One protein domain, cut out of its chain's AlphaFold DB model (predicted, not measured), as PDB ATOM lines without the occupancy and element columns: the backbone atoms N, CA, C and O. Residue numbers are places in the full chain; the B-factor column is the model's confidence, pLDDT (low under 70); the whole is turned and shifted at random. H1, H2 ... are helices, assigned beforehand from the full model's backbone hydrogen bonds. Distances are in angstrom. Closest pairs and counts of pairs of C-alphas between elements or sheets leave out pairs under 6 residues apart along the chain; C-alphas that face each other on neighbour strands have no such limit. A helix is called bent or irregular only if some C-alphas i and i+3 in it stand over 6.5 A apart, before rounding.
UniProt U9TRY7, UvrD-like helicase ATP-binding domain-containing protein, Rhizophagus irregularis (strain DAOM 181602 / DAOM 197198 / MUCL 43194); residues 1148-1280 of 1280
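This is residues 1148 to 1280 of the 1280 residues of the protein "UvrD-like helicase ATP-binding domain-containing protein" of Rhizophagus irregularis (strain DAOM 181602 / DAOM 197198 / MUCL 43194) (UniProt U9TRY7). Nine helices stand side by side in one long zigzag row, the printed part folding back and forth so that each helix runs against the one before it; H3, H5, H7 and H9 lie along one side of the row, H4, H6 and H8 along the other. Near the H1 end the row is taller, where H2 and H3 make a long hairpin that reaches beyond the short helices after it. The printed part has 133 residues, with nine named helices in the order H1 to H9 and no named strand, and its class is all helix. It is loose, with a radius of gyration of the C-alphas of 18.2 A, and flat, spanning 60 by 35 by 14 A.

H1, residues 1148 to 1158, touches H2, residues 1161 to 1181, closest at the C-alphas of Lys 1152 and Phe 1164, 4.9 A apart. H2 touches H3, residues 1186 to 1202, at a shallow tilt of 20 degrees, opposite ways; their closest C-alphas, of Ala 1169 and Ala 1199, are 4.9 A apart. H3 touches H4, residues 1206 to 1215, with C-alphas 1197 and 1209 closest at 4.1 A. H4 touches H5, residues 1219 to 1228, with C-alphas 1210 and 1222 closest at 4.1 A. H5 touches H6, residues 1232 to 1241, with C-alphas 1223 and 1235 closest at 4.1 A. H6 touches H7, residues 1245 to 1254, with C-alphas 1236 and 1248 closest at 4.1 A. H7 touches H8, residues 1258 to 1267, with C-alphas 1249 and 1261 closest at 4.1 A. H8 touches H9, residues 1271 to 1279, with C-alphas 1262 and 1274 closest at 5.5 A. Each of these eight pairs is a helical hairpin, and H2 to H8 form an up-and-down bundle, each helix running against the one before it. H3 and H5 are near each other, while H1 and H9 are apart. Every O i to N i+4 pair is within hydrogen-bond range in H1 and H3 to H9; in H2 it is 16 of 17.

H1 begins at C-alpha 1148, (-1.577, -41.416, 44.676). H2 is 31.0 A from first to last C-alpha and H3 is 24.9 A. H1 is 14.8 A, H4 and H7 14.2 A, H5 and H6 14.4 A, H8 14.1 A and H9 12.3 A. H9 ends at C-alpha 1279, (-12.996, 4.925, 23.581).

The C-alphas of Lys 1157 and Gln 1279, the two farthest apart, are 60.2 A apart. The printed part has no cut, ends at the chain's last residue, 1280, and has tight links throughout. The mean pLDDT of the printed part is 87.5; residues 1180 to 1186 are under 70.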
ATOM      1  N   TYR A1148      -2.214 -42.554  44.013       90.12
ATOM      2  CA  TYR A1148      -1.577 -41.416  44.676       90.12
ATOM      3  C   TYR A1148      -1.207 -41.680  46.141       90.12
ATOM      4  O   TYR A1148      -0.212 -41.150  46.625       90.12
ATOM      5  N   GLU A1149      -1.958 -42.535  46.835       90.31
ATOM      6  CA  GLU A1149      -1.635 -42.977  48.194       90.31
ATOM      7  C   GLU A1149      -0.301 -43.745  48.250       90.31
ATOM      8  O   GLU A1149       0.572 -43.421  49.055       90.31
ATOM      9  N   LEU A1150      -0.093 -44.700  47.335       90.94
ATOM     10  CA  LEU A1150       1.158 -45.460  47.231       90.94
ATOM     11  C   LEU A1150       2.308 -44.594  46.702       90.94
ATOM     12  O   LEU A1150       3.441 -44.716  47.166       90.94
ATOM     13  N   ALA A1151       2.020 -43.685  45.766       92.25
ATOM     14  CA  ALA A1151       2.995 -42.718  45.268       92.25
ATOM     15  C   ALA A1151       3.510 -41.822  46.398       92.25
ATOM     16  O   ALA A1151       4.717 -41.666  46.562       92.25
ATOM     17  N   LYS A1152       2.598 -41.298  47.227       93.44
ATOM     18  CA  LYS A1152       2.918 -40.505  48.415       93.44
ATOM     19  C   LYS A1152       3.843 -41.274  49.363       93.44
ATOM     20  O   LYS A1152       4.866 -40.723  49.759       93.44
ATOM     21  N   LEU A1153       3.532 -42.537  49.671       91.06
ATOM     22  CA  LEU A1153       4.385 -43.397  50.504       91.06
ATOM     23  C   LEU A1153       5.798 -43.545  49.915       91.06
ATOM     24  O   LEU A1153       6.800 -43.366  50.610       91.06
ATOM     25  N   CYS A1154       5.891 -43.843  48.621       92.25
ATOM     26  CA  CYS A1154       7.173 -44.034  47.950       92.25
ATOM     27  C   CYS A1154       7.993 -42.737  47.902       92.25
ATOM     28  O   CYS A1154       9.185 -42.752  48.202       92.25
ATOM     29  N   PHE A1155       7.359 -41.599  47.605       93.69
ATOM     30  CA  PHE A1155       8.044 -40.310  47.589       93.69
ATOM     31  C   PHE A1155       8.536 -39.898  48.973       93.69
ATOM     32  O   PHE A1155       9.683 -39.463  49.080       93.69
ATOM     33  N   SER A1156       7.759 -40.143  50.037       91.69
ATOM     34  CA  SER A1156       8.250 -39.916  51.402       91.69
ATOM     35  C   SER A1156       9.476 -40.766  51.732       91.69
ATOM     36  O   SER A1156      10.415 -40.251  52.330       91.69
ATOM     37  N   LYS A1157       9.516 -42.031  51.288       89.00
ATOM     38  CA  LYS A1157      10.675 -42.918  51.503       89.00
ATOM     39  C   LYS A1157      11.889 -42.526  50.660       89.00
ATOM     40  O   LYS A1157      13.023 -42.720  51.082       89.00
ATOM     41  N   SER A1158      11.661 -41.959  49.478       92.50
ATOM     42  CA  SER A1158      12.739 -41.466  48.618       92.50
ATOM     43  C   SER A1158      13.339 -40.132  49.072       92.50
ATOM     44  O   SER A1158      14.475 -39.836  48.714       92.50
ATOM     45  N   GLY A1159      12.598 -39.328  49.843       89.44
ATOM     46  CA  GLY A1159      12.955 -37.941  50.158       89.44
ATOM     47  C   GLY A1159      12.529 -36.914  49.096       89.44
ATOM     48  O   GLY A1159      12.862 -35.740  49.226       89.44
ATOM     49  N   ASN A1160      11.779 -37.317  48.063       90.62
ATOM     50  CA  ASN A1160      11.248 -36.413  47.039       90.62
ATOM     51  C   ASN A1160      10.057 -35.596  47.579       90.62
ATOM     52  O   ASN A1160       8.897 -36.011  47.497       90.62
ATOM     53  N   GLU A1161      10.347 -34.422  48.143       91.62
ATOM     54  CA  GLU A1161       9.346 -33.555  48.774       91.62
ATOM     55  C   GLU A1161       8.306 -33.015  47.775       91.62
ATOM     56  O   GLU A1161       7.115 -32.959  48.091       91.62
ATOM     57  N   MET A1162       8.728 -32.657  46.557       88.12
ATOM     58  CA  MET A1162       7.829 -32.142  45.515       88.12
ATOM     59  C   MET A1162       6.854 -33.220  45.036       88.12
ATOM     60  O   MET A1162       5.641 -32.997  45.032       88.12
ATOM     61  N   GLY A1163       7.365 -34.415  44.724       89.00
ATOM     62  CA  GLY A1163       6.546 -35.570  44.358       89.00
ATOM     63  C   GLY A1163       5.571 -35.960  45.469       89.00
ATOM     64  O   GLY A1163       4.403 -36.240  45.196       89.00
ATOM     65  N   PHE A1164       6.002 -35.901  46.734       93.75
ATOM     66  CA  PHE A1164       5.135 -36.145  47.889       93.75
ATOM     67  C   PHE A1164       3.986 -35.134  47.980       93.75
ATOM     68  O   PHE A1164       2.828 -35.539  48.112       93.75
ATOM     69  N   LYS A1165       4.285 -33.827  47.907       91.94
ATOM     70  CA  LYS A1165       3.271 -32.760  47.978       91.94
ATOM     71  C   LYS A1165       2.239 -32.918  46.865       91.94
ATOM     72  O   LYS A1165       1.039 -32.891  47.142       91.94
ATOM     73  N   LEU A1166       2.703 -33.175  45.644       91.06
ATOM     74  CA  LEU A1166       1.833 -33.331  44.488       91.06
ATOM     75  C   LEU A1166       0.971 -34.599  44.573       91.06
ATOM     76  O   LEU A1166      -0.243 -34.527  44.391       91.06
ATOM     77  N   ALA A1167       1.562 -35.749  44.918       91.94
ATOM     78  CA  ALA A1167       0.814 -36.988  45.141       91.94
ATOM     79  C   ALA A1167      -0.244 -36.812  46.240       91.94
ATOM     80  O   ALA A1167      -1.375 -37.277  46.104       91.94
ATOM     81  N   ASN A1168       0.082 -36.088  47.311       94.06
ATOM     82  CA  ASN A1168      -0.870 -35.790  48.371       94.06
ATOM     83  C   ASN A1168      -2.030 -34.902  47.883       94.06
ATOM     84  O   ASN A1168      -3.174 -35.186  48.233       94.06
ATOM     85  N   ALA A1169      -1.768 -33.881  47.061       92.31
ATOM     86  CA  ALA A1169      -2.810 -33.017  46.498       92.31
ATOM     87  C   ALA A1169      -3.810 -33.807  45.631       92.31
ATOM     88  O   ALA A1169      -5.021 -33.729  45.852       92.31
ATOM     89  N   TYR A1170      -3.313 -34.664  44.733       90.06
ATOM     90  CA  TYR A1170      -4.167 -35.542  43.927       90.06
ATOM     91  C   TYR A1170      -4.919 -36.584  44.756       90.06
ATOM     92  O   TYR A1170      -6.096 -36.851  44.501       90.06
ATOM     93  N   ASN A1171      -4.289 -37.140  45.794       91.31
ATOM     94  CA  ASN A1171      -4.974 -38.051  46.706       91.31
ATOM     95  C   ASN A1171      -6.136 -37.357  47.439       91.31
ATOM     96  O   ASN A1171      -7.225 -37.919  47.536       91.31
ATOM     97  N   LEU A1172      -5.937 -36.117  47.904       91.38
ATOM     98  CA  LEU A1172      -6.993 -35.315  48.531       91.38
ATOM     99  C   LEU A1172      -8.141 -35.026  47.559       91.38
ATOM    100  O   LEU A1172      -9.303 -35.154  47.943       91.38
ATOM    101  N   GLN A1173      -7.841 -34.702  46.297       88.06
ATOM    102  CA  GLN A1173      -8.868 -34.509  45.270       88.06
ATOM    103  C   GLN A1173      -9.675 -35.789  45.023       88.06
ATOM    104  O   GLN A1173     -10.902 -35.735  44.934       88.06
ATOM    105  N   LYS A1174      -9.009 -36.949  44.953       85.62
ATOM    106  CA  LYS A1174      -9.674 -38.252  44.809       85.62
ATOM    107  C   LYS A1174     -10.626 -38.525  45.978       85.62
ATOM    108  O   LYS A1174     -11.777 -38.883  45.742       85.62
ATOM    109  N   ILE A1175     -10.176 -38.296  47.214       84.56
ATOM    110  CA  ILE A1175     -10.998 -38.453  48.427       84.56
ATOM    111  C   ILE A1175     -12.197 -37.492  48.407       84.56
ATOM    112  O   ILE A1175     -13.326 -37.893  48.707       84.56
ATOM    113  N   ALA A1176     -11.978 -36.236  48.008       85.31
ATOM    114  CA  ALA A1176     -13.036 -35.238  47.896       85.31
ATOM    115  C   ALA A1176     -14.115 -35.673  46.890       85.31
ATOM    116  O   ALA A1176     -15.301 -35.689  47.225       85.31
ATOM    117  N   ARG A1177     -13.713 -36.146  45.705       79.69
ATOM    118  CA  ARG A1177     -14.635 -36.673  44.688       79.69
ATOM    119  C   ARG A1177     -15.393 -37.914  45.159       79.69
ATOM    120  O   ARG A1177     -16.596 -37.986  44.945       79.69
ATOM    121  N   SER A1178     -14.754 -38.845  45.873       74.94
ATOM    122  CA  SER A1178     -15.469 -40.004  46.436       74.94
ATOM    123  C   SER A1178     -16.486 -39.619  47.517       74.94
ATOM    124  O   SER A1178     -17.534 -40.247  47.623       74.94
ATOM    125  N   SER A1179     -16.226 -38.557  48.293       76.25
ATOM    126  CA  SER A1179     -17.172 -38.082  49.320       76.25
ATOM    127  C   SER A1179     -18.468 -37.502  48.739       76.25
ATOM    128  O   SER A1179     -19.485 -37.431  49.428       76.25
ATOM    129  N   LEU A1180     -18.432 -37.115  47.463       68.00
ATOM    130  CA  LEU A1180     -19.565 -36.600  46.700       68.00
ATOM    131  C   LEU A1180     -20.551 -37.719  46.318       68.00
ATOM    132  O   LEU A1180     -21.755 -37.491  46.304       68.00
ATOM    133  N   ALA A1181     -20.040 -38.926  46.040       58.28
ATOM    134  CA  ALA A1181     -20.836 -40.091  45.644       58.28
ATOM    135  C   ALA A1181     -21.548 -40.764  46.831       58.28
ATOM    136  O   ALA A1181     -22.652 -41.279  46.684       58.28
ATOM    137  N   SER A1182     -20.957 -40.713  48.027       57.00
ATOM    138  CA  SER A1182     -21.446 -41.418  49.220       57.00
ATOM    139  C   SER A1182     -22.548 -40.689  50.009       57.00
ATOM    140  O   SER A1182     -22.767 -41.000  51.179       57.00
ATOM    141  N   ASN A1183     -23.245 -39.713  49.404       55.72
ATOM    142  CA  ASN A1183     -24.270 -38.877  50.058       55.72
ATOM    143  C   ASN A1183     -23.805 -38.274  51.405       55.72
ATOM    144  O   ASN A1183     -24.576 -38.167  52.361       55.72
ATOM    145  N   SER A1184     -22.524 -37.896  51.506       59.38
ATOM    146  CA  SER A1184     -21.980 -37.289  52.725       59.38
ATOM    147  C   SER A1184     -22.484 -35.850  52.928       59.38
ATOM    148  O   SER A1184     -22.908 -35.180  51.986       59.38
ATOM    149  N   TYR A1185     -22.471 -35.361  54.175       66.62
ATOM    150  CA  TYR A1185     -22.958 -34.019  54.521       66.62
ATOM    151  C   TYR A1185     -22.244 -32.933  53.694       66.62
ATOM    152  O   TYR A1185     -21.013 -32.871  53.689       66.62
ATOM    153  N   GLU A1186     -23.009 -32.050  53.043       69.69
ATOM    154  CA  GLU A1186     -22.525 -31.077  52.043       69.69
ATOM    155  C   GLU A1186     -21.339 -30.220  52.534       69.69
ATOM    156  O   GLU A1186     -20.428 -29.897  51.770       69.69
ATOM    157  N   ALA A1187     -21.292 -29.890  53.831       74.75
ATOM    158  CA  ALA A1187     -20.182 -29.126  54.402       74.75
ATOM    159  C   ALA A1187     -18.855 -29.911  54.443       74.75
ATOM    160  O   ALA A1187     -17.790 -29.317  54.266       74.75
ATOM    161  N   ASN A1188     -18.899 -31.234  54.639       79.12
ATOM    162  CA  ASN A1188     -17.707 -32.086  54.644       79.12
ATOM    163  C   ASN A1188     -17.124 -32.211  53.230       79.12
ATOM    164  O   ASN A1188     -15.923 -32.051  53.028       79.12
ATOM    165  N   VAL A1189     -17.997 -32.383  52.233       79.31
ATOM    166  CA  VAL A1189     -17.628 -32.380  50.811       79.31
ATOM    167  C   VAL A1189     -16.905 -31.083  50.445       79.31
ATOM    168  O   VAL A1189     -15.772 -31.125  49.963       79.31
ATOM    169  N   LYS A1190     -17.513 -29.922  50.732       83.69
ATOM    170  CA  LYS A1190     -16.898 -28.612  50.452       83.69
ATOM    171  C   LYS A1190     -15.545 -28.464  51.151       83.69
ATOM    172  O   LYS A1190     -14.581 -28.039  50.522       83.69
ATOM    173  N   SER A1191     -15.445 -28.871  52.418       87.75
ATOM    174  CA  SER A1191     -14.184 -28.845  53.171       87.75
ATOM    175  C   SER A1191     -13.084 -29.688  52.509       87.75
ATOM    176  O   SER A1191     -11.949 -29.222  52.375       87.75
ATOM    177  N   ASN A1192     -13.407 -30.896  52.037       88.25
ATOM    178  CA  ASN A1192     -12.447 -31.782  51.371       88.25
ATOM    179  C   ASN A1192     -11.932 -31.189  50.052       88.25
ATOM    180  O   ASN A1192     -10.723 -31.196  49.810       88.25
ATOM    181  N   PHE A1193     -12.818 -30.617  49.231       88.62
ATOM    182  CA  PHE A1193     -12.427 -29.952  47.984       88.62
ATOM    183  C   PHE A1193     -11.586 -28.693  48.225       88.62
ATOM    184  O   PHE A1193     -10.589 -28.490  47.537       88.62
ATOM    185  N   ILE A1194     -11.916 -27.887  49.242       91.31
ATOM    186  CA  ILE A1194     -11.104 -26.721  49.632       91.31
ATOM    187  C   ILE A1194      -9.706 -27.160  50.094       91.31
ATOM    188  O   ILE A1194      -8.713 -26.510  49.769       91.31
ATOM    189  N   SER A1195      -9.612 -28.259  50.847       92.81
ATOM    190  CA  SER A1195      -8.329 -28.829  51.278       92.81
ATOM    191  C   SER A1195      -7.478 -29.276  50.082       92.81
ATOM    192  O   SER A1195      -6.298 -28.929  50.000       92.81
ATOM    193  N   ALA A1196      -8.089 -29.969  49.115       92.50
ATOM    194  CA  ALA A1196      -7.427 -30.373  47.876       92.50
ATOM    195  C   ALA A1196      -6.959 -29.165  47.044       92.50
ATOM    196  O   ALA A1196      -5.808 -29.133  46.613       92.50
ATOM    197  N   ALA A1197      -7.803 -28.140  46.885       92.56
ATOM    198  CA  ALA A1197      -7.462 -26.925  46.145       92.56
ATOM    199  C   ALA A1197      -6.243 -26.212  46.746       92.56
ATOM    200  O   ALA A1197      -5.282 -25.914  46.039       92.56
ATOM    201  N   LYS A1198      -6.226 -26.033  48.074       93.25
ATOM    202  CA  LYS A1198      -5.077 -25.457  48.790       93.25
ATOM    203  C   LYS A1198      -3.805 -26.281  48.601       93.25
ATOM    204  O   LYS A1198      -2.731 -25.707  48.455       93.25
ATOM    205  N   ALA A1199      -3.909 -27.611  48.597       93.25
ATOM    206  CA  ALA A1199      -2.763 -28.484  48.353       93.25
ATOM    207  C   ALA A1199      -2.217 -28.355  46.917       93.25
ATOM    208  O   ALA A1199      -1.009 -28.436  46.720       93.25
ATOM    209  N   PHE A1200      -3.064 -28.111  45.915       92.25
ATOM    210  CA  PHE A1200      -2.598 -27.820  44.554       92.25
ATOM    211  C   PHE A1200      -1.969 -26.433  44.419       92.25
ATOM    212  O   PHE A1200      -0.967 -26.291  43.718       92.25
ATOM    213  N   GLU A1201      -2.485 -25.425  45.129       88.94
ATOM    214  CA  GLU A1201      -1.862 -24.098  45.164       88.94
ATOM    215  C   GLU A1201      -0.433 -24.155  45.716       88.94
ATOM    216  O   GLU A1201       0.468 -23.547  45.141       88.94
ATOM    217  N   THR A1202      -0.183 -24.937  46.776       89.00
ATOM    218  CA  THR A1202       1.183 -25.111  47.308       89.00
ATOM    219  C   THR A1202       2.109 -25.864  46.353       89.00
ATOM    220  O   THR A1202       3.326 -25.705  46.438       89.00
ATOM    221  N   CYS A1203       1.551 -26.649  45.428       87.50
ATOM    222  CA  CYS A1203       2.290 -27.356  44.381       87.50
ATOM    223  C   CYS A1203       2.442 -26.542  43.088       87.50
ATOM    224  O   CYS A1203       2.937 -27.082  42.103       87.50
ATOM    225  N   SER A1204       2.024 -25.270  43.062       87.25
ATOM    226  CA  SER A1204       2.043 -24.436  41.850       87.25
ATOM    227  C   SER A1204       1.221 -25.019  40.686       87.25
ATOM    228  O   SER A1204       1.643 -24.998  39.531       87.25
ATOM    229  N   ARG A1205       0.044 -25.584  40.994       87.56
ATOM    230  CA  ARG A1205      -0.880 -26.215  40.031       87.56
ATOM    231  C   ARG A1205      -2.234 -25.478  39.990       87.56
ATOM    232  O   ARG A1205      -3.213 -25.959  40.568       87.56
ATOM    233  N   PRO A1206      -2.309 -24.289  39.355       87.19
ATOM    234  CA  PRO A1206      -3.499 -23.432  39.410       87.19
ATOM    235  C   PRO A1206      -4.734 -24.032  38.734       87.19
ATOM    236  O   PRO A1206      -5.837 -23.890  39.259       87.19
ATOM    237  N   VAL A1207      -4.562 -24.755  37.624       87.12
ATOM    238  CA  VAL A1207      -5.667 -25.386  36.879       87.12
ATOM    239  C   VAL A1207      -6.385 -26.426  37.739       87.12
ATOM    240  O   VAL A1207      -7.608 -26.404  37.880       87.12
ATOM    241  N   GLN A1208      -5.626 -27.305  38.393       87.69
ATOM    242  CA  GLN A1208      -6.171 -28.348  39.260       87.69
ATOM    243  C   GLN A1208      -6.793 -27.759  40.533       87.69
ATOM    244  O   GLN A1208      -7.860 -28.208  40.960       87.69
ATOM    245  N   ALA A1209      -6.178 -26.717  41.108       90.31
ATOM    246  CA  ALA A1209      -6.749 -25.988  42.240       90.31
ATOM    247  C   ALA A1209      -8.104 -25.352  41.886       90.31
ATOM    248  O   ALA A1209      -9.086 -25.537  42.608       90.31
ATOM    249  N   ALA A1210      -8.188 -24.660  40.748       88.38
ATOM    250  CA  ALA A1210      -9.427 -24.068  40.260       88.38
ATOM    251  C   ALA A1210     -10.482 -25.132  39.913       88.38
ATOM    252  O   ALA A1210     -11.659 -24.947  40.228       88.38
ATOM    253  N   SER A1211     -10.078 -26.274  39.342       86.81
ATOM    254  CA  SER A1211     -10.969 -27.416  39.093       86.81
ATOM    255  C   SER A1211     -11.625 -27.926  40.381       86.81
ATOM    256  O   SER A1211     -12.832 -28.152  40.385       86.81
ATOM    257  N   CYS A1212     -10.889 -28.029  41.493       88.19
ATOM    258  CA  CYS A1212     -11.475 -28.415  42.781       88.19
ATOM    259  C   CYS A1212     -12.571 -27.446  43.257       88.19
ATOM    260  O   CYS A1212     -13.562 -27.891  43.831       88.19
ATOM    261  N   TYR A1213     -12.417 -26.140  43.018       89.81
ATOM    262  CA  TYR A1213     -13.447 -25.149  43.344       89.81
ATOM    263  C   TYR A1213     -14.654 -25.227  42.397       89.81
ATOM    264  O   TYR A1213     -15.797 -25.169  42.858       89.81
ATOM    265  N   LYS A1214     -14.421 -25.429  41.094       84.75
ATOM    266  CA  LYS A1214     -15.488 -25.649  40.101       84.75
ATOM    267  C   LYS A1214     -16.320 -26.896  40.405       84.75
ATOM    268  O   LYS A1214     -17.543 -26.853  40.289       84.75
ATOM    269  N   ASP A1215     -15.686 -27.978  40.866       80.00
ATOM    270  CA  ASP A1215     -16.357 -29.244  41.199       80.00
ATOM    271  C   ASP A1215     -17.461 -29.066  42.267       80.00
ATOM    272  O   ASP A1215     -18.440 -29.812  42.269       80.00
ATOM    273  N   ILE A1216     -17.351 -28.042  43.125       84.81
ATOM    274  CA  ILE A1216     -18.339 -27.676  44.159       84.81
ATOM    275  C   ILE A1216     -19.113 -26.380  43.851       84.81
ATOM    276  O   ILE A1216     -19.787 -25.841  44.732       84.81
ATOM    277  N   GLY A1217     -19.023 -25.863  42.620       81.44
ATOM    278  CA  GLY A1217     -19.728 -24.657  42.166       81.44
ATOM    279  C   GLY A1217     -19.184 -23.332  42.719       81.44
ATOM    280  O   GLY A1217     -19.845 -22.300  42.600       81.44
ATOM    281  N   MET A1218     -17.990 -23.331  43.319       89.44
ATOM    282  CA  MET A1218     -17.304 -22.141  43.845       89.44
ATOM    283  C   MET A1218     -16.521 -21.426  42.730       89.44
ATOM    284  O   MET A1218     -15.298 -21.296  42.754       89.44
ATOM    285  N   ASN A1219     -17.243 -20.982  41.699       89.69
ATOM    286  CA  ASN A1219     -16.650 -20.428  40.476       89.69
ATOM    287  C   ASN A1219     -15.916 -19.098  40.698       89.69
ATOM    288  O   ASN A1219     -14.998 -18.763  39.952       89.69
ATOM    289  N   ARG A1220     -16.283 -18.339  41.736       91.62
ATOM    290  CA  ARG A1220     -15.589 -17.092  42.071       91.62
ATOM    291  C   ARG A1220     -14.181 -17.376  42.584       91.62
ATOM    292  O   ARG A1220     -13.232 -16.758  42.120       91.62
ATOM    293  N   GLU A1221     -14.054 -18.335  43.490       92.69
ATOM    294  CA  GLU A1221     -12.787 -18.781  44.059       92.69
ATOM    295  C   GLU A1221     -11.908 -19.448  42.997       92.69
ATOM    296  O   GLU A1221     -10.708 -19.188  42.955       92.69
ATOM    297  N   ALA A1222     -12.501 -20.223  42.079       90.75
ATOM    298  CA  ALA A1222     -11.796 -20.734  40.902       90.75
ATOM    299  C   ALA A1222     -11.211 -19.596  40.043       90.75
ATOM    300  O   ALA A1222     -10.049 -19.658  39.643       90.75
ATOM    301  N   GLY A1223     -11.986 -18.529  39.810       91.38
ATOM    302  CA  GLY A1223     -11.509 -17.329  39.121       91.38
ATOM    303  C   GLY A1223     -10.384 -16.615  39.879       91.38
ATOM    304  O   GLY A1223      -9.390 -16.235  39.270       91.38
ATOM    305  N   ASP A1224     -10.487 -16.508  41.209       93.44
ATOM    306  CA  ASP A1224      -9.457 -15.894  42.064       93.44
ATOM    307  C   ASP A1224      -8.137 -16.697  42.068       93.44
ATOM    308  O   ASP A1224      -7.064 -16.130  42.283       93.44
ATOM    309  N   VAL A1225      -8.182 -18.017  41.848       92.44
ATOM    310  CA  VAL A1225      -6.977 -18.831  41.613       92.44
ATOM    311  C   VAL A1225      -6.348 -18.448  40.279       92.44
ATOM    312  O   VAL A1225      -5.185 -18.060  40.260       92.44
ATOM    313  N   TYR A1226      -7.101 -18.505  39.180       92.94
ATOM    314  CA  TYR A1226      -6.568 -18.199  37.852       92.94
ATOM    315  C   TYR A1226      -6.027 -16.768  37.738       92.94
ATOM    316  O   TYR A1226      -4.944 -16.573  37.191       92.94
ATOM    317  N   GLU A1227      -6.718 -15.779  38.318       92.06
ATOM    318  CA  GLU A1227      -6.263 -14.383  38.315       92.06
ATOM    319  C   GLU A1227      -4.923 -14.214  39.052       92.06
ATOM    320  O   GLU A1227      -4.076 -13.453  38.594       92.06
ATOM    321  N   ARG A1228      -4.688 -14.939  40.161       92.75
ATOM    322  CA  ARG A1228      -3.410 -14.899  40.906       92.75
ATOM    323  C   ARG A1228      -2.225 -15.481  40.133       92.75
ATOM    324  O   ARG A1228      -1.090 -15.174  40.480       92.75
ATOM    325  N   TRP A1229      -2.492 -16.332  39.147       90.81
ATOM    326  CA  TRP A1229      -1.494 -16.988  38.299       90.81
ATOM    327  C   TRP A1229      -1.448 -16.390  36.885       90.81
ATOM    328  O   TRP A1229      -0.930 -17.025  35.972       90.81
ATOM    329  N   ASP A1230      -2.013 -15.190  36.702       92.00
ATOM    330  CA  ASP A1230      -2.074 -14.454  35.433       92.00
ATOM    331  C   ASP A1230      -2.764 -15.217  34.275       92.00
ATOM    332  O   ASP A1230      -2.632 -14.861  33.105       92.00
ATOM    333  N   MET A1231      -3.578 -16.234  34.586       91.12
ATOM    334  CA  MET A1231      -4.412 -16.968  33.624       91.12
ATOM    335  C   MET A1231      -5.737 -16.223  33.405       91.12
ATOM    336  O   MET A1231      -6.813 -16.667  33.809       91.12
ATOM    337  N   PHE A1232      -5.654 -15.023  32.827       92.44
ATOM    338  CA  PHE A1232      -6.777 -14.082  32.804       92.44
ATOM    339  C   PHE A1232      -7.986 -14.564  31.996       92.44
ATOM    340  O   PHE A1232      -9.116 -14.274  32.379       92.44
ATOM    341  N   GLU A1233      -7.779 -15.315  30.916       91.62
ATOM    342  CA  GLU A1233      -8.881 -15.856  30.117       91.62
ATOM    343  C   GLU A1233      -9.727 -16.857  30.922       91.62
ATOM    344  O   GLU A1233     -10.938 -16.675  31.071       91.62
ATOM    345  N   ASP A1234      -9.087 -17.863  31.520       89.12
ATOM    346  CA  ASP A1234      -9.761 -18.849  32.366       89.12
ATOM    347  C   ASP A1234     -10.428 -18.196  33.582       89.12
ATOM    348  O   ASP A1234     -11.562 -18.541  33.936       89.12
ATOM    349  N   ALA A1235      -9.763 -17.206  34.194       91.81
ATOM    350  CA  ALA A1235     -10.328 -16.417  35.287       91.81
ATOM    351  C   ALA A1235     -11.621 -15.711  34.861       91.81
ATOM    352  O   ALA A1235     -12.624 -15.759  35.579       91.81
ATOM    353  N   ALA A1236     -11.624 -15.095  33.675       90.31
ATOM    354  CA  ALA A1236     -12.768 -14.365  33.150       90.31
ATOM    355  C   ALA A1236     -13.984 -15.277  32.934       90.31
ATOM    356  O   ALA A1236     -15.086 -14.935  33.373       90.31
ATOM    357  N   TYR A1237     -13.786 -16.463  32.349       90.06
ATOM    358  CA  TYR A1237     -14.855 -17.454  32.188       90.06
ATOM    359  C   TYR A1237     -15.409 -17.934  33.536       90.06
ATOM    360  O   TYR A1237     -16.627 -18.001  33.710       90.06
ATOM    361  N   CYS A1238     -14.548 -18.183  34.528       90.19
ATOM    362  CA  CYS A1238     -15.000 -18.541  35.878       90.19
ATOM    363  C   CYS A1238     -15.842 -17.425  36.517       90.19
ATOM    364  O   CYS A1238     -16.885 -17.685  37.121       90.19
ATOM    365  N   TYR A1239     -15.428 -16.166  36.358       92.62
ATOM    366  CA  TYR A1239     -16.172 -15.021  36.878       92.62
ATOM    367  C   TYR A1239     -17.503 -14.788  36.158       92.62
ATOM    368  O   TYR A1239     -18.468 -14.405  36.822       92.62
ATOM    369  N   LEU A1240     -17.596 -15.061  34.850       87.88
ATOM    370  CA  LEU A1240     -18.871 -15.051  34.124       87.88
ATOM    371  C   LEU A1240     -19.852 -16.063  34.717       87.88
ATOM    372  O   LEU A1240     -20.994 -15.712  35.021       87.88
ATOM    373  N   GLU A1241     -19.405 -17.299  34.949       86.06
ATOM    374  CA  GLU A1241     -20.242 -18.330  35.571       86.06
ATOM    375  C   GLU A1241     -20.643 -17.964  37.009       86.06
ATOM    376  O   GLU A1241     -21.758 -18.262  37.442       86.06
ATOM    377  N   ALA A1242     -19.764 -17.272  37.740       88.62
ATOM    378  CA  ALA A1242     -20.043 -16.730  39.069       88.62
ATOM    379  C   ALA A1242     -20.903 -15.449  39.058       88.62
ATOM    380  O   ALA A1242     -21.224 -14.925  40.127       88.62
ATOM    381  N   LYS A1243     -21.266 -14.924  37.877       90.31
ATOM    382  CA  LYS A1243     -21.959 -13.634  37.677       90.31
ATOM    383  C   LYS A1243     -21.204 -12.420  38.250       90.31
ATOM    384  O   LYS A1243     -21.808 -11.393  38.558       90.31
ATOM    385  N   ALA A1244     -19.881 -12.517  38.382       91.06
ATOM    386  CA  ALA A1244     -18.981 -11.428  38.766       91.06
ATOM    387  C   ALA A1244     -18.500 -10.675  37.511       91.06
ATOM    388  O   ALA A1244     -17.325 -10.706  37.143       91.06
ATOM    389  N   PHE A1245     -19.445 -10.037  36.817       91.06
ATOM    390  CA  PHE A1245     -19.240  -9.435  35.495       91.06
ATOM    391  C   PHE A1245     -18.175  -8.329  35.457       91.06
ATOM    392  O   PHE A1245     -17.505  -8.147  34.443       91.06
ATOM    393  N   ASP A1246     -17.982  -7.609  36.564       91.19
ATOM    394  CA  ASP A1246     -16.954  -6.576  36.708       91.19
ATOM    395  C   ASP A1246     -15.537  -7.164  36.675       91.19
ATOM    396  O   ASP A1246     -14.659  -6.628  35.994       91.19
ATOM    397  N   LYS A1247     -15.319  -8.275  37.388       92.44
ATOM    398  CA  LYS A1247     -14.057  -9.018  37.369       92.44
ATOM    399  C   LYS A1247     -13.854  -9.717  36.030       92.44
ATOM    400  O   LYS A1247     -12.770  -9.615  35.466       92.44
ATOM    401  N   ALA A1248     -14.900 -10.353  35.498       91.38
ATOM    402  CA  ALA A1248     -14.854 -11.029  34.205       91.38
ATOM    403  C   ALA A1248     -14.410 -10.084  33.083       91.38
ATOM    404  O   ALA A1248     -13.452 -10.383  32.375       91.38
ATOM    405  N   GLY A1249     -15.042  -8.908  32.973       89.56
ATOM    406  CA  GLY A1249     -14.664  -7.915  31.968       89.56
ATOM    407  C   GLY A1249     -13.215  -7.440  32.123       89.56
ATOM    408  O   GLY A1249     -12.488  -7.401  31.137       89.56
ATOM    409  N   LYS A1250     -12.747  -7.193  33.359       92.44
ATOM    410  CA  LYS A1250     -11.355  -6.767  33.616       92.44
ATOM    411  C   LYS A1250     -10.342  -7.840  33.224       92.44
ATOM    412  O   LYS A1250      -9.276  -7.519  32.710       92.44
ATOM    413  N   CYS A1251     -10.651  -9.104  33.488       92.94
ATOM    414  CA  CYS A1251      -9.803 -10.223  33.102       92.94
ATOM    415  C   CYS A1251      -9.785 -10.412  31.575       92.94
ATOM    416  O   CYS A1251      -8.707 -10.583  31.017       92.94
ATOM    417  N   PHE A1252     -10.920 -10.273  30.880       93.50
ATOM    418  CA  PHE A1252     -10.935 -10.280  29.411       93.50
ATOM    419  C   PHE A1252     -10.155  -9.110  28.798       93.50
ATOM    420  O   PHE A1252      -9.469  -9.314  27.802       93.50
ATOM    421  N   GLU A1253     -10.195  -7.911  29.398       91.06
ATOM    422  CA  GLU A1253      -9.337  -6.793  28.973       91.06
ATOM    423  C   GLU A1253      -7.849  -7.135  29.108       91.06
ATOM    424  O   GLU A1253      -7.079  -6.896  28.180       91.06
ATOM    425  N   LYS A1254      -7.442  -7.722  30.245       91.44
ATOM    426  CA  LYS A1254      -6.056  -8.172  30.472       91.44
ATOM    427  C   LYS A1254      -5.639  -9.315  29.536       91.44
ATOM    428  O   LYS A1254      -4.460  -9.428  29.232       91.44
ATOM    429  N   ALA A1255      -6.589 -10.139  29.092       89.69
ATOM    430  CA  ALA A1255      -6.387 -11.207  28.112       89.69
ATOM    431  C   ALA A1255      -6.504 -10.731  26.648       89.69
ATOM    432  O   ALA A1255      -6.525 -11.560  25.743       89.69
ATOM    433  N   GLU A1256      -6.644  -9.419  26.406       91.38
ATOM    434  CA  GLU A1256      -6.819  -8.805  25.076       91.38
ATOM    435  C   GLU A1256      -8.076  -9.274  24.306       91.38
ATOM    436  O   GLU A1256      -8.224  -9.044  23.104       91.38
ATOM    437  N   LYS A1257      -9.053  -9.872  25.000       90.25
ATOM    438  CA  LYS A1257     -10.351 -10.296  24.450       90.25
ATOM    439  C   LYS A1257     -11.408  -9.207  24.610       90.25
ATOM    440  O   LYS A1257     -12.411  -9.365  25.307       90.25
ATOM    441  N   TYR A1258     -11.197  -8.074  23.948       89.50
ATOM    442  CA  TYR A1258     -12.033  -6.880  24.124       89.50
ATOM    443  C   TYR A1258     -13.515  -7.085  23.774       89.50
ATOM    444  O   TYR A1258     -14.386  -6.489  24.408       89.50
ATOM    445  N   THR A1259     -13.833  -7.949  22.807       88.50
ATOM    446  CA  THR A1259     -15.226  -8.284  22.463       88.50
ATOM    447  C   THR A1259     -15.938  -8.984  23.613       88.50
ATOM    448  O   THR A1259     -17.059  -8.612  23.959       88.50
ATOM    449  N   ASP A1260     -15.266  -9.946  24.241       89.62
ATOM    450  CA  ASP A1260     -15.808 -10.706  25.365       89.62
ATOM    451  C   ASP A1260     -15.876  -9.833  26.625       89.62
ATOM    452  O   ASP A1260     -16.846  -9.915  27.378       89.62
ATOM    453  N   ALA A1261     -14.926  -8.905  26.802       88.75
ATOM    454  CA  ALA A1261     -14.971  -7.891  27.855       88.75
ATOM    455  C   ALA A1261     -16.205  -6.979  27.734       88.75
ATOM    456  O   ALA A1261     -16.918  -6.765  28.716       88.75
ATOM    457  N   VAL A1262     -16.510  -6.485  26.526       88.50
ATOM    458  CA  VAL A1262     -17.714  -5.676  26.264       88.50
ATOM    459  C   VAL A1262     -18.985  -6.464  26.574       88.50
ATOM    460  O   VAL A1262     -19.896  -5.917  27.198       88.50
ATOM    461  N   VAL A1263     -19.058  -7.733  26.157       90.00
ATOM    462  CA  VAL A1263     -20.205  -8.607  26.448       90.00
ATOM    463  C   VAL A1263     -20.350  -8.806  27.956       90.00
ATOM    464  O   VAL A1263     -21.427  -8.555  28.491       90.00
ATOM    465  N   ALA A1264     -19.264  -9.134  28.658       89.00
ATOM    466  CA  ALA A1264     -19.263  -9.315  30.105       89.00
ATOM    467  C   ALA A1264     -19.744  -8.057  30.848       89.00
ATOM    468  O   ALA A1264     -20.648  -8.133  31.680       89.00
ATOM    469  N   TYR A1265     -19.206  -6.876  30.523       91.44
ATOM    470  CA  TYR A1265     -19.643  -5.622  31.145       91.44
ATOM    471  C   TYR A1265     -21.088  -5.267  30.806       91.44
ATOM    472  O   TYR A1265     -21.809  -4.762  31.667       91.44
ATOM    473  N   LYS A1266     -21.533  -5.535  29.575       88.62
ATOM    474  CA  LYS A1266     -22.925  -5.329  29.167       88.62
ATOM    475  C   LYS A1266     -23.873  -6.227  29.961       88.62
ATOM    476  O   LYS A1266     -24.883  -5.723  30.451       88.62
ATOM    477  N   ASP A1267     -23.534  -7.502  30.133       88.19
ATOM    478  CA  ASP A1267     -24.313  -8.458  30.928       88.19
ATOM    479  C   ASP A1267     -24.362  -8.048  32.409       88.19
ATOM    480  O   ASP A1267     -25.393  -8.184  33.068       88.19
ATOM    481  N   GLY A1268     -23.289  -7.424  32.906       87.06
ATOM    482  CA  GLY A1268     -23.230  -6.786  34.224       87.06
ATOM    483  C   GLY A1268     -23.904  -5.415  34.337       87.06
ATOM    484  O   GLY A1268     -23.871  -4.823  35.414       87.06
ATOM    485  N   SER A1269     -24.499  -4.878  33.265       91.19
ATOM    486  CA  SER A1269     -25.042  -3.505  33.201       91.19
ATOM    487  C   SER A1269     -24.015  -2.389  33.494       91.19
ATOM    488  O   SER A1269     -24.369  -1.280  33.900       91.19
ATOM    489  N   LEU A1270     -22.727  -2.650  33.257       90.38
ATOM    490  CA  LEU A1270     -21.591  -1.746  33.478       90.38
ATOM    491  C   LEU A1270     -21.304  -0.889  32.232       90.38
ATOM    492  O   LEU A1270     -20.191  -0.852  31.710       90.38
ATOM    493  N   TYR A1271     -22.314  -0.162  31.744       87.12
ATOM    494  CA  TYR A1271     -22.236   0.581  30.476       87.12
ATOM    495  C   TYR A1271     -21.149   1.668  30.436       87.12
ATOM    496  O   TYR A1271     -20.671   2.008  29.359       87.12
ATOM    497  N   LYS A1272     -20.734   2.205  31.592       86.25
ATOM    498  CA  LYS A1272     -19.619   3.165  31.665       86.25
ATOM    499  C   LYS A1272     -18.289   2.525  31.269       86.25
ATOM    500  O   LYS A1272     -17.546   3.137  30.514       86.25
ATOM    501  N   GLU A1273     -18.028   1.300  31.725       86.38
ATOM    502  CA  GLU A1273     -16.808   0.572  31.360       86.38
ATOM    503  C   GLU A1273     -16.840   0.146  29.894       86.38
ATOM    504  O   GLU A1273     -15.839   0.283  29.206       86.38
ATOM    505  N   VAL A1274     -18.012  -0.227  29.366       84.50
ATOM    506  CA  VAL A1274     -18.183  -0.469  27.921       84.50
ATOM    507  C   VAL A1274     -17.816   0.770  27.098       84.50
ATOM    508  O   VAL A1274     -17.079   0.661  26.123       84.50
ATOM    509  N   VAL A1275     -18.307   1.953  27.482       85.69
ATOM    510  CA  VAL A1275     -17.995   3.209  26.778       85.69
ATOM    511  C   VAL A1275     -16.510   3.558  26.903       85.69
ATOM    512  O   VAL A1275     -15.904   3.923  25.902       85.69
ATOM    513  N   ASN A1276     -15.916   3.412  28.092       84.81
ATOM    514  CA  ASN A1276     -14.485   3.644  28.305       84.81
ATOM    515  C   ASN A1276     -13.624   2.700  27.455       84.81
ATOM    516  O   ASN A1276     -12.637   3.135  26.867       84.81
ATOM    517  N   LEU A1277     -14.006   1.425  27.380       86.50
ATOM    518  CA  LEU A1277     -13.300   0.406  26.613       86.50
ATOM    519  C   LEU A1277     -13.422   0.635  25.104       86.50
ATOM    520  O   LEU A1277     -12.461   0.412  24.391       86.50
ATOM    521  N   MET A1278     -14.569   1.125  24.622       81.62
ATOM    522  CA  MET A1278     -14.760   1.509  23.214       81.62
ATOM    523  C   MET A1278     -14.048   2.814  22.825       81.62
ATOM    524  O   MET A1278     -13.874   3.080  21.637       81.62
ATOM    525  N   GLN A1279     -13.727   3.671  23.800       82.12
ATOM    526  CA  GLN A1279     -12.996   4.925  23.581       82.12
ATOM    527  C   GLN A1279     -11.475   4.742  23.567       82.12
ATOM    528  O   GLN A1279     -10.776   5.596  23.018       82.12
ATOM    529  N   ARG A1280     -10.985   3.685  24.218       73.25
ATOM    530  CA  ARG A1280      -9.596   3.226  24.147       73.25
ATOM    531  C   ARG A1280      -9.366   2.478  22.843       73.25
ATOM    532  O   ARG A1280      -8.245   2.634  22.313       73.25
TER     533      ARG A1280